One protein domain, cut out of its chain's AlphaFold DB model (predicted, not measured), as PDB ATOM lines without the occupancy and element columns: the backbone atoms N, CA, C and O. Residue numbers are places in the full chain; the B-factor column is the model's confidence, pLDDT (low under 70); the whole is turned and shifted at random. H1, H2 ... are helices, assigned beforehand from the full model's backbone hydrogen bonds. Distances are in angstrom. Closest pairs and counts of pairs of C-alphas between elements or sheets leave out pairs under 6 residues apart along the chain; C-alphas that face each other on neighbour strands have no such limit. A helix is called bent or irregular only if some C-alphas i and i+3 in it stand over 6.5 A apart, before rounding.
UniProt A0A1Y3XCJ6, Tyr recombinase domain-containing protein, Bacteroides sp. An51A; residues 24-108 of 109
ATOM      1  N   ASN A  24     -29.318 -40.523 -38.695       60.53
ATOM      2  CA  ASN A  24     -30.595 -40.166 -38.065       60.53
ATOM      3  C   ASN A  24     -30.766 -40.782 -36.661       60.53
ATOM      4  O   ASN A  24     -31.342 -40.137 -35.783       60.53
ATOM      5  N   GLY A  25     -30.198 -41.969 -36.413       66.50
ATOM      6  CA  GLY A  25     -30.193 -42.603 -35.089       66.50
ATOM      7  C   GLY A  25     -29.345 -41.850 -34.057       66.50
ATOM      8  O   GLY A  25     -29.802 -41.590 -32.947       66.50
ATOM      9  N   LEU A  26     -28.144 -41.405 -34.438       69.50
ATOM     10  CA  LEU A  26     -27.256 -40.641 -33.552       69.50
ATOM     11  C   LEU A  26     -27.841 -39.254 -33.229       69.50
ATOM     12  O   LEU A  26     -27.730 -38.766 -32.106       69.50
ATOM     13  N   ARG A  27     -28.552 -38.645 -34.185       63.38
ATOM     14  CA  ARG A  27     -29.224 -37.351 -34.000       63.38
ATOM     15  C   ARG A  27     -30.425 -37.434 -33.046       63.38
ATOM     16  O   ARG A  27     -30.658 -36.492 -32.285       63.38
ATOM     17  N   PHE A  28     -31.159 -38.550 -33.063       66.31
ATOM     18  CA  PHE A  28     -32.255 -38.821 -32.130       66.31
ATOM     19  C   PHE A  28     -31.742 -38.970 -30.695       66.31
ATOM     20  O   PHE A  28     -32.270 -38.322 -29.794       66.31
ATOM     21  N   ILE A  29     -30.658 -39.729 -30.501       71.44
ATOM     22  CA  ILE A  29     -30.030 -39.924 -29.186       71.44
ATOM     23  C   ILE A  29     -29.597 -38.577 -28.593       71.44
ATOM     24  O   ILE A  29     -29.990 -38.250 -27.475       71.44
ATOM     25  N   ILE A  30     -28.870 -37.750 -29.352       70.25
ATOM     26  CA  ILE A  30     -28.362 -36.460 -28.854       70.25
ATOM     27  C   ILE A  30     -29.501 -35.482 -28.528       70.25
ATOM     28  O   ILE A  30     -29.494 -34.850 -27.472       70.25
ATOM     29  N   THR A  31     -30.500 -35.363 -29.407       67.94
ATOM     30  CA  THR A  31     -31.598 -34.397 -29.213       67.94
ATOM     31  C   THR A  31     -32.516 -34.819 -28.062       67.94
ATOM     32  O   THR A  31     -32.935 -33.983 -27.259       67.94
ATOM     33  N   CYS A  32     -32.813 -36.116 -27.954       66.12
ATOM     34  CA  CYS A  32     -33.705 -36.648 -26.930       66.12
ATOM     35  C   CYS A  32     -33.065 -36.601 -25.530       66.12
ATOM     36  O   CYS A  32     -33.702 -36.107 -24.598       66.12
ATOM     37  N   LEU A  33     -31.787 -36.995 -25.386       68.44
ATOM     38  CA  LEU A  33     -31.073 -36.903 -24.102       68.44
ATOM     39  C   LEU A  33     -30.972 -35.460 -23.598       68.44
ATOM     40  O   LEU A  33     -31.228 -35.198 -22.423       68.44
ATOM     41  N   LEU A  34     -30.625 -34.518 -24.480       68.94
ATOM     42  CA  LEU A  34     -30.479 -33.114 -24.096       68.94
ATOM     43  C   LEU A  34     -31.813 -32.525 -23.611       68.94
ATOM     44  O   LEU A  34     -31.857 -31.818 -22.607       68.94
ATOM     45  N   THR A  35     -32.914 -32.874 -24.283       67.56
ATOM     46  CA  THR A  35     -34.265 -32.408 -23.932       67.56
ATOM     47  C   THR A  35     -34.736 -32.958 -22.584       67.56
ATOM     48  O   THR A  35     -35.353 -32.227 -21.812       67.56
ATOM     49  N   ALA A  36     -34.410 -34.214 -22.265       71.00
ATOM     50  CA  ALA A  36     -34.711 -34.794 -20.958       71.00
ATOM     51  C   ALA A  36     -33.903 -34.125 -19.830       71.00
ATOM     52  O   ALA A  36     -34.452 -33.816 -18.770       71.00
ATOM     53  N   ALA A  37     -32.622 -33.828 -20.072       73.06
ATOM     54  CA  ALA A  37     -31.751 -33.169 -19.096       73.06
ATOM     55  C   ALA A  37     -32.190 -31.726 -18.769       73.06
ATOM     56  O   ALA A  37     -32.076 -31.283 -17.625       73.06
ATOM     57  N   LEU A  38     -32.745 -31.003 -19.749       76.94
ATOM     58  CA  LEU A  38     -33.243 -29.631 -19.579       76.94
ATOM     59  C   LEU A  38     -34.335 -29.526 -18.502       76.94
ATOM     60  O   LEU A  38     -34.331 -28.571 -17.728       76.94
ATOM     61  N   GLY A  39     -35.236 -30.509 -18.399       77.94
ATOM     62  CA  GLY A  39     -36.313 -30.498 -17.401       77.94
ATOM     63  C   GLY A  39     -35.798 -30.504 -15.958       77.94
ATOM     64  O   GLY A  39     -36.258 -29.716 -15.129       77.94
ATOM     65  N   VAL A  40     -34.791 -31.338 -15.677       82.62
ATOM     66  CA  VAL A  40     -34.131 -31.398 -14.363       82.62
ATOM     67  C   VAL A  40     -33.375 -30.102 -14.091       82.62
ATOM     68  O   VAL A  40     -33.488 -29.541 -13.003       82.62
ATOM     69  N   LEU A  41     -32.661 -29.577 -15.093       83.75
ATOM     70  CA  LEU A  41     -31.888 -28.348 -14.949       83.75
ATOM     71  C   LEU A  41     -32.777 -27.147 -14.596       83.75
ATOM     72  O   LEU A  41     -32.482 -26.455 -13.628       83.75
ATOM     73  N   PHE A  42     -33.892 -26.928 -15.305       84.69
ATOM     74  CA  PHE A  42     -34.812 -25.823 -14.998       84.69
ATOM     75  C   PHE A  42     -35.433 -25.946 -13.605       84.69
ATOM     76  O   PHE A  42     -35.582 -24.944 -12.901       84.69
ATOM     77  N   HIS A  43     -35.769 -27.169 -13.189       85.50
ATOM     78  CA  HIS A  43     -36.279 -27.426 -11.850       85.50
ATOM     79  C   HIS A  43     -35.224 -27.096 -10.782       85.50
ATOM     80  O   HIS A  43     -35.491 -26.305  -9.877       85.50
ATOM     81  N   CYS A  44     -33.994 -27.594 -10.935       87.00
ATOM     82  CA  CYS A  44     -32.883 -27.280 -10.037       87.00
ATOM     83  C   CYS A  44     -32.552 -25.782 -10.014       87.00
ATOM     84  O   CYS A  44     -32.369 -25.219  -8.937       87.00
ATOM     85  N   SER A  45     -32.523 -25.106 -11.166       87.50
ATOM     86  CA  SER A  45     -32.286 -23.659 -11.242       87.50
ATOM     87  C   SER A  45     -33.365 -22.864 -10.506       87.50
ATOM     88  O   SER A  45     -33.042 -21.909  -9.802       87.50
ATOM     89  N   ARG A  46     -34.636 -23.274 -10.601       87.06
ATOM     90  CA  ARG A  46     -35.747 -22.648  -9.871       87.06
ATOM     91  C   ARG A  46     -35.607 -22.817  -8.354       87.06
ATOM     92  O   ARG A  46     -35.779 -21.847  -7.617       87.06
ATOM     93  N   HIS A  47     -35.260 -24.020  -7.897       87.94
ATOM     94  CA  HIS A  47     -34.983 -24.308  -6.484       87.94
ATOM     95  C   HIS A  47     -33.770 -23.516  -5.959       87.94
ATOM     96  O   HIS A  47     -33.815 -22.936  -4.870       87.94
ATOM     97  N   GLY A  48     -32.701 -23.451  -6.756       89.19
ATOM     98  CA  GLY A  48     -31.494 -22.689  -6.445       89.19
ATOM     99  C   GLY A  48     -31.770 -21.192  -6.330       89.19
ATOM    100  O   GLY A  48     -31.360 -20.569  -5.352       89.19
ATOM    101  N   PHE A  49     -32.532 -20.625  -7.270       90.69
ATOM    102  CA  PHE A  49     -32.937 -19.219  -7.234       90.69
ATOM    103  C   PHE A  49     -33.747 -18.882  -5.976       90.69
ATOM    104  O   PHE A  49     -33.433 -17.906  -5.300       90.69
ATOM    105  N   ALA A  50     -34.749 -19.699  -5.632       89.81
ATOM    106  CA  ALA A  50     -35.588 -19.472  -4.454       89.81
ATOM    107  C   ALA A  50     -34.763 -19.434  -3.159       89.81
ATOM    108  O   ALA A  50     -34.899 -18.516  -2.351       89.81
ATOM    109  N   THR A  51     -33.860 -20.405  -3.001       89.25
ATOM    110  CA  THR A  51     -32.976 -20.502  -1.833       89.25
ATOM    111  C   THR A  51     -32.018 -19.313  -1.767       89.25
ATOM    112  O   THR A  51     -31.856 -18.706  -0.711       89.25
ATOM    113  N   LEU A  52     -31.413 -18.935  -2.899       90.25
ATOM    114  CA  LEU A  52     -30.493 -17.801  -2.967       90.25
ATOM    115  C   LEU A  52     -31.193 -16.476  -2.645       90.25
ATOM    116  O   LEU A  52     -30.649 -15.672  -1.894       90.25
ATOM    117  N   ALA A  53     -32.394 -16.252  -3.182       89.69
ATOM    118  CA  ALA A  53     -33.166 -15.040  -2.929       89.69
ATOM    119  C   ALA A  53     -33.506 -14.883  -1.438       89.69
ATOM    120  O   ALA A  53     -33.340 -13.795  -0.883       89.69
ATOM    121  N   LEU A  54     -33.893 -15.974  -0.769       89.44
ATOM    122  CA  LEU A  54     -34.150 -15.980   0.675       89.44
ATOM    123  C   LEU A  54     -32.871 -15.739   1.487       89.44
ATOM    124  O   LEU A  54     -32.873 -14.918   2.398       89.44
ATOM    125  N   CYS A  55     -31.753 -16.373   1.121       85.38
ATOM    126  CA  CYS A  55     -30.455 -16.123   1.758       85.38
ATOM    127  C   CYS A  55     -29.974 -14.672   1.595       85.38
ATOM    128  O   CYS A  55     -29.231 -14.171   2.433       85.38
ATOM    129  N   LYS A  56     -30.388 -13.984   0.526       87.25
ATOM    130  CA  LYS A  56     -30.092 -12.562   0.291       87.25
ATOM    131  C   LYS A  56     -31.074 -11.612   0.988       87.25
ATOM    132  O   LYS A  56     -30.986 -10.408   0.775       87.25
ATOM    133  N   GLY A  57     -31.982 -12.131   1.818       85.88
ATOM    134  CA  GLY A  57     -32.909 -11.334   2.622       85.88
ATOM    135  C   GLY A  57     -34.182 -10.903   1.892       85.88
ATOM    136  O   GLY A  57     -34.882 -10.014   2.370       85.88
ATOM    137  N   MET A  58     -34.507 -11.503   0.739       89.94
ATOM    138  CA  MET A  58     -35.773 -11.222   0.061       89.94
ATOM    139  C   MET A  58     -36.949 -11.796   0.871       89.94
ATOM    140  O   MET A  58     -36.891 -12.963   1.268       89.94
ATOM    141  N   PRO A  59     -38.040 -11.037   1.090       89.06
ATOM    142  CA  PRO A  59     -39.195 -11.543   1.820       89.06
ATOM    143  C   PRO A  59     -39.873 -12.684   1.056       89.06
ATOM    144  O   PRO A  59     -39.971 -12.671  -0.177       89.06
ATOM    145  N   ILE A  60     -40.386 -13.664   1.803       89.81
ATOM    146  CA  ILE A  60     -40.930 -14.907   1.243       89.81
ATOM    147  C   ILE A  60     -42.099 -14.677   0.277       89.81
ATOM    148  O   ILE A  60     -42.203 -15.376  -0.728       89.81
ATOM    149  N   GLU A  61     -42.931 -13.664   0.520       90.00
ATOM    150  CA  GLU A  61     -44.031 -13.284  -0.375       90.00
ATOM    151  C   GLU A  61     -43.527 -12.810  -1.741       90.00
ATOM    152  O   GLU A  61     -44.074 -13.186  -2.777       90.00
ATOM    153  N   SER A  62     -42.435 -12.036  -1.760       89.56
ATOM    154  CA  SER A  62     -41.827 -11.563  -3.007       89.56
ATOM    155  C   SER A  62     -41.223 -12.719  -3.796       89.56
ATOM    156  O   SER A  62     -41.465 -12.834  -4.996       89.56
ATOM    157  N   VAL A  63     -40.513 -13.629  -3.118       90.81
ATOM    158  CA  VAL A  63     -39.984 -14.852  -3.742       90.81
ATOM    159  C   VAL A  63     -41.126 -15.709  -4.297       90.81
ATOM    160  O   VAL A  63     -41.066 -16.148  -5.444       90.81
ATOM    161  N   SER A  64     -42.199 -15.897  -3.526       91.62
ATOM    162  CA  SER A  64     -43.387 -16.657  -3.930       91.62
ATOM    163  C   SER A  64     -44.038 -16.073  -5.191       91.62
ATOM    164  O   SER A  64     -44.339 -16.806  -6.139       91.62
ATOM    165  N   ARG A  65     -44.151 -14.740  -5.258       89.88
ATOM    166  CA  ARG A  65     -44.708 -14.015  -6.406       89.88
ATOM    167  C   ARG A  65     -43.827 -14.108  -7.650       89.88
ATOM    168  O   ARG A  65     -44.353 -14.348  -8.732       89.88
ATOM    169  N   ILE A  66     -42.503 -13.987  -7.510       90.25
ATOM    170  CA  ILE A  66     -41.541 -14.149  -8.619       90.25
ATOM    171  C   ILE A  66     -41.573 -15.578  -9.167       90.25
ATOM    172  O   ILE A  66     -41.504 -15.802 -10.374       90.25
ATOM    173  N   LEU A  67     -41.719 -16.561  -8.281       88.88
ATOM    174  CA  LEU A  67     -41.864 -17.961  -8.655       88.88
ATOM    175  C   LEU A  67     -43.248 -18.261  -9.259       88.88
ATOM    176  O   LEU A  67     -43.412 -19.306  -9.892       88.88
ATOM    177  N   GLY A  68     -44.236 -17.378  -9.118       88.44
ATOM    178  CA  GLY A  68     -45.596 -17.597  -9.612       88.44
ATOM    179  C   GLY A  68     -46.348 -18.674  -8.829       88.44
ATOM    180  O   GLY A  68     -47.156 -19.406  -9.402       88.44
ATOM    181  N   HIS A  69     -46.043 -18.827  -7.540       90.12
ATOM    182  CA  HIS A  69     -46.807 -19.687  -6.646       90.12
ATOM    183  C   HIS A  69     -48.074 -18.961  -6.185       90.12
ATOM    184  O   HIS A  69     -48.017 -17.827  -5.722       90.12
ATOM    185  N   THR A  70     -49.223 -19.625  -6.295       85.75
ATOM    186  CA  THR A  70     -50.499 -19.104  -5.777       85.75
ATOM    187  C   THR A  70     -50.623 -19.303  -4.264       85.75
ATOM    188  O   THR A  70     -51.325 -18.549  -3.602       85.75
ATOM    189  N   ASN A  71     -49.938 -20.316  -3.720       86.12
ATOM    190  CA  ASN A  71     -49.916 -20.636  -2.295       86.12
ATOM    191  C   ASN A  71     -48.481 -20.523  -1.752       86.12
ATOM    192  O   ASN A  71     -47.550 -21.151  -2.273       86.12
ATOM    193  N   ILE A  72     -48.321 -19.738  -0.685       87.38
ATOM    194  CA  ILE A  72     -47.041 -19.453  -0.032       87.38
ATOM    195  C   ILE A  72     -46.462 -20.703   0.648       87.38
ATOM    196  O   ILE A  72     -45.239 -20.817   0.720       87.38
ATOM    197  N   GLU A  73     -47.285 -21.678   1.051       86.88
ATOM    198  CA  GLU A  73     -46.845 -22.927   1.703       86.88
ATOM    199  C   GLU A  73     -45.747 -23.654   0.913       86.88
ATOM    200  O   GLU A  73     -44.735 -24.086   1.461       86.88
ATOM    201  N   THR A  74     -45.874 -23.688  -0.415       83.94
ATOM    202  CA  THR A  74     -44.868 -24.296  -1.306       83.94
ATOM    203  C   THR A  74     -43.511 -23.585  -1.259       83.94
ATOM    204  O   THR A  74     -42.472 -24.190  -1.510       83.94
ATOM    205  N   THR A  75     -43.508 -22.294  -0.925       87.56
ATOM    206  CA  THR A  75     -42.306 -21.455  -0.820       87.56
ATOM    207  C   THR A  75     -41.693 -21.532   0.584       87.56
ATOM    208  O   THR A  75     -40.487 -21.342   0.732       87.56
ATOM    209  N   GLN A  76     -42.485 -21.871   1.611       86.38
ATOM    210  CA  GLN A  76     -42.028 -22.014   3.004       86.38
ATOM    211  C   GLN A  76     -40.999 -23.130   3.186       86.38
ATOM    212  O   GLN A  76     -40.109 -23.009   4.029       86.38
ATOM    213  N   ILE A  77     -41.054 -24.167   2.347       83.94
ATOM    214  CA  ILE A  77     -40.063 -25.250   2.333       83.94
ATOM    215  C   ILE A  77     -38.647 -24.688   2.116       83.94
ATOM    216  O   ILE A  77     -37.703 -25.133   2.767       83.94
ATOM    217  N   TYR A  78     -38.493 -23.662   1.270       83.44
ATOM    218  CA  TYR A  78     -37.195 -23.022   1.030       83.44
ATOM    219  C   TYR A  78     -36.714 -22.197   2.224       83.44
ATOM    220  O   TYR A  78     -35.524 -22.197   2.526       83.44
ATOM    221  N   ALA A  79     -37.630 -21.532   2.932       84.81
ATOM    222  CA  ALA A  79     -37.290 -20.708   4.090       84.81
ATOM    223  C   ALA A  79     -36.804 -21.546   5.279       84.81
ATOM    224  O   ALA A  79     -35.839 -21.159   5.936       84.81
ATOM    225  N   LYS A  80     -37.403 -22.722   5.518       82.38
ATOM    226  CA  LYS A  80     -36.978 -23.637   6.592       82.38
ATOM    227  C   LYS A  80     -35.512 -24.065   6.436       82.38
ATOM    228  O   LYS A  80     -34.766 -24.055   7.408       82.38
ATOM    229  N   ILE A  81     -35.095 -24.367   5.204       78.75
ATOM    230  CA  ILE A  81     -33.712 -24.748   4.881       78.75
ATOM    231  C   ILE A  81     -32.748 -23.579   5.135       78.75
ATOM    232  O   ILE A  81     -31.634 -23.785   5.612       78.75
ATOM    233  N   THR A  82     -33.150 -22.343   4.825       81.75
ATOM    234  CA  THR A  82     -32.326 -21.155   5.089       81.75
ATOM    235  C   THR A  82     -32.142 -20.901   6.588       81.75
ATOM    236  O   THR A  82     -31.036 -20.562   7.000       81.75
ATOM    237  N   VAL A  83     -33.183 -21.098   7.405       80.62
ATOM    238  CA  VAL A  83     -33.107 -20.926   8.869       80.62
ATOM    239  C   VAL A  83     -32.144 -21.931   9.502       80.62
ATOM    240  O   VAL A  83     -31.286 -21.533  10.279       80.62
ATOM    241  N   GLU A  84     -32.231 -23.207   9.122       82.56
ATOM    242  CA  GLU A  84     -31.321 -24.250   9.623       82.56
ATOM    243  C   GLU A  84     -29.856 -23.946   9.273       82.56
ATOM    244  O   GLU A  84     -28.955 -24.139  10.085       82.56
ATOM    245  N   LYS A  85     -29.598 -23.411   8.076       81.06
ATOM    246  CA  LYS A  85     -28.248 -22.988   7.681       81.06
ATOM    247  C   LYS A  85     -27.733 -21.820   8.517       81.06
ATOM    248  O   LYS A  85     -26.586 -21.854   8.945       81.06
ATOM    249  N   LEU A  86     -28.574 -20.816   8.770       84.25
ATOM    250  CA  LEU A  86     -28.197 -19.668   9.597       84.25
ATOM    251  C   LEU A  86     -27.865 -20.077  11.035       84.25
ATOM    252  O   LEU A  86     -26.881 -19.595  11.583       84.25
ATOM    253  N   ASP A  87     -28.651 -20.971  11.632       87.38
ATOM    254  CA  ASP A  87     -28.414 -21.472  12.992       87.38
ATOM    255  C   ASP A  87     -27.055 -22.185  13.122       87.38
ATOM    256  O   ASP A  87     -26.254 -21.885  14.016       87.38
ATOM    257  N   ASN A  88     -26.738 -23.049  12.154       89.44
ATOM    258  CA  ASN A  88     -25.444 -23.726  12.078       89.44
ATOM    259  C   ASN A  88     -24.277 -22.736  11.909       89.44
ATOM    260  O   ASN A  88     -23.247 -22.868  12.576       89.44
ATOM    261  N   ASP A  89     -24.436 -21.726  11.047       87.38
ATOM    262  CA  ASP A  89     -23.411 -20.706  10.809       87.38
ATOM    263  C   ASP A  89     -23.139 -19.870  12.069       87.38
ATOM    264  O   ASP A  89     -21.979 -19.596  12.392       87.38
ATOM    265  N   LEU A  90     -24.189 -19.499  12.811       91.12
ATOM    266  CA  LEU A  90     -24.074 -18.758  14.069       91.12
ATOM    267  C   LEU A  90     -23.404 -19.591  15.165       91.12
ATOM    268  O   LEU A  90     -22.537 -19.074  15.873       91.12
ATOM    269  N   THR A  91     -23.745 -20.875  15.265       93.75
ATOM    270  CA  THR A  91     -23.116 -21.807  16.212       93.75
ATOM    271  C   THR A  91     -21.618 -21.935  15.932       93.75
ATOM    272  O   THR A  91     -20.791 -21.703  16.815       93.75
ATOM    273  N   MET A  92     -21.241 -22.178  14.672       92.44
ATOM    274  CA  MET A  92     -19.835 -22.284  14.270       92.44
ATOM    275  C   MET A  92     -19.060 -20.972  14.487       92.44
ATOM    276  O   MET A  92     -17.872 -20.989  14.830       92.44
ATOM    277  N   LEU A  93     -19.703 -19.821  14.269       92.94
ATOM    278  CA  LEU A  93     -19.119 -18.509  14.547       92.94
ATOM    279  C   LEU A  93     -18.859 -18.350  16.054       92.94
ATOM    280  O   LEU A  93     -17.752 -17.961  16.438       92.94
ATOM    281  N   GLY A  94     -19.829 -18.715  16.897       93.12
ATOM    282  CA  GLY A  94     -19.703 -18.712  18.355       93.12
ATOM    283  C   GLY A  94     -18.539 -19.572  18.857       93.12
ATOM    284  O   GLY A  94     -17.721 -19.096  19.648       93.12
ATOM    285  N   ASP A  95     -18.388 -20.785  18.327       94.06
ATOM    286  CA  ASP A  95     -17.291 -21.695  18.683       94.06
ATOM    287  C   ASP A  95     -15.915 -21.115  18.331       94.06
ATOM    288  O   ASP A  95     -14.965 -21.180  19.121       94.06
ATOM    289  N   LYS A  96     -15.793 -20.496  17.148       93.00
ATOM    290  CA  LYS A  96     -14.550 -19.842  16.713       93.00
ATOM    291  C   LYS A  96     -14.209 -18.633  17.576       93.00
ATOM    292  O   LYS A  96     -13.040 -18.471  17.937       93.00
ATOM    293  N   LEU A  97     -15.200 -17.807  17.915       92.38
ATOM    294  CA  LEU A  97     -15.009 -16.674  18.821       92.38
ATOM    295  C   LEU A  97     -14.545 -17.160  20.197       92.38
ATOM    296  O   LEU A  97     -13.522 -16.688  20.685       92.38
ATOM    297  N   SER A  98     -15.228 -18.149  20.780       92.06
ATOM    298  CA  SER A  98     -14.868 -18.746  22.073       92.06
ATOM    299  C   SER A  98     -13.420 -19.246  22.090       92.06
ATOM    300  O   SER A  98     -12.640 -18.891  22.976       92.06
ATOM    301  N   LYS A  99     -13.005 -19.976  21.047       90.44
ATOM    302  CA  LYS A  99     -11.622 -20.449  20.894       90.44
ATOM    303  C   LYS A  99     -10.615 -19.301  20.776       90.44
ATOM    304  O   LYS A  99      -9.543 -19.361  21.373       90.44
ATOM    305  N   SER A 100     -10.944 -18.252  20.020       90.12
ATOM    306  CA  SER A 100     -10.063 -17.094  19.842       90.12
ATOM    307  C   SER A 100      -9.881 -16.308  21.145       90.12
ATOM    308  O   SER A 100      -8.744 -16.015  21.512       90.12
ATOM    309  N   PHE A 101     -10.959 -16.032  21.885       87.62
ATOM    310  CA  PHE A 101     -10.888 -15.335  23.174       87.62
ATOM    311  C   PHE A 101     -10.254 -16.190  24.279       87.62
ATOM    312  O   PHE A 101      -9.507 -15.664  25.105       87.62
ATOM    313  N   GLY A 102     -10.482 -17.508  24.267       79.50
ATOM    314  CA  GLY A 102      -9.815 -18.450  25.167       79.50
ATOM    315  C   GLY A 102      -8.294 -18.441  24.998       79.50
ATOM    316  O   GLY A 102      -7.569 -18.387  25.988       79.50
ATOM    317  N   ASN A 103      -7.804 -18.389  23.756       73.75
ATOM    318  CA  ASN A 103      -6.367 -18.330  23.466       73.75
ATOM    319  C   ASN A 103      -5.719 -17.001  23.893       73.75
ATOM    320  O   ASN A 103      -4.585 -16.997  24.362       73.75
ATOM    321  N   ILE A 104      -6.431 -15.874  23.771       68.88
ATOM    322  CA  ILE A 104      -5.923 -14.552  24.184       68.88
ATOM    323  C   ILE A 104      -5.718 -14.493  25.703       68.88
ATOM    324  O   ILE A 104      -4.725 -13.944  26.173       68.88
ATOM    325  N   LYS A 105      -6.615 -15.111  26.480       63.28
ATOM    326  CA  LYS A 105      -6.496 -15.162  27.944       63.28
ATOM    327  C   LYS A 105      -5.308 -16.013  28.422       63.28
ATOM    328  O   LYS A 105      -4.818 -15.787  29.520       63.28
ATOM    329  N   VAL A 106      -4.846 -16.963  27.604       59.78
ATOM    330  CA  VAL A 106      -3.686 -17.829  27.889       59.78
ATOM    331  C   VAL A 106      -2.353 -17.165  27.513       59.78
ATOM    332  O   VAL A 106      -1.344 -17.475  28.129       59.78
ATOM    333  N   ALA A 107      -2.330 -16.240  26.545       59.56
ATOM    334  CA  ALA A 107      -1.102 -15.554  26.110       59.56
ATOM    335  C   ALA A 107      -0.768 -14.272  26.908       59.56
ATOM    336  O   ALA A 107       0.291 -13.687  26.706       59.56
ATOM    337  N   GLY A 108      -1.688 -13.808  27.763       57.91
ATOM    338  CA  GLY A 108      -1.572 -12.572  28.548       57.91
ATOM    339  C   GLY A 108      -1.143 -12.752  30.011       57.91
ATOM    340  O   GLY A 108      -1.356 -11.830  30.797       57.91
TER     341      GLY A 108
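Overview. This is residues 24 to 108 of the 109 residues of the protein "Tyr recombinase domain-containing protein" of Bacteroides sp. An51A (UniProt A0A1Y3XCJ6). Two long helices, H1 and H3, meet near their ends as a wide V, the end of H1 against the beginning of H3, and the short helix H2 is tucked in where they meet, packing on both. Residues 24 to 45 of H1, and residues 87 to 108, of which 87 to 107 belong to H3, stick out away from each other as free arms and make the length. The printed part has 85 residues with three named helices, in the order H1, H2, H3, and no named strand; its class is all helix. It is extended, with a radius of gyration of the C-alphas of 21.8 A, and spans 77 by 37 by 15 A.

Along the chain. The longest helix is H3, residues 73 to 107, 52.4 A from first to last C-alpha; it begins at C-alpha 73 at (-46.845, -22.927, 1.703) and ends at C-alpha 107 at (-1.102, -15.554, 26.110). H3 is neither bent nor irregular, but only just: C-alphas 74 and 77 are 6.1 A apart. H1 is residues 24 to 55, 46.5 A long, beginning at C-alpha 24 at (-30.595, -40.166, -38.065). H2 is residues 60 to 67, 10.4 A long.

Arrangement. H3 touches H1 with residues 75 to 82 alone, and H1 touches H3 with residues 47 to 55 alone. Their closest C-alphas are those of Thr 51 and Tyr 78, 5.7 A apart. H1 and H3 run the same way at a steep tilt of 62 degrees. H2 touches H3, which meets it with residues 75 to 79 alone; the closest C-alphas are those of Ser 64 and Thr 75, 5.8 A apart. These two run opposite ways at a steep tilt of 54 degrees. H1 touches H2 with residues 46 to 54 alone, and the closest C-alphas are those of Ala 50 and Val 63, 6.4 A apart. H1 and H2 form a helical hairpin, with a shallow tilt of 21 degrees, opposite ways. The helix packing is mostly crossed, but only just: 1 of the 3 pairs is at a shallow tilt. Every O i to N i+4 pair is within hydrogen-bond range in H2, against 26 of 28 in H1 and 27 of 31 in H3.

Size, cuts and confidence. The two C-alphas farthest apart are those of Asn 24 and Gly 108, 77.7 A. Residues 24 to 45, which belong to H1, stand free, and so do residues 87 to 108, of which 87 to 107 belong to H3. The links from H1 to H2, 4 residues, and from H2 to H3, 5 residues, are both tight. The printed part has no cut. The mean pLDDT of the printed part is 82.5; it is under 70 at residues 24 to 28, 31 to 35 and 104 to 108.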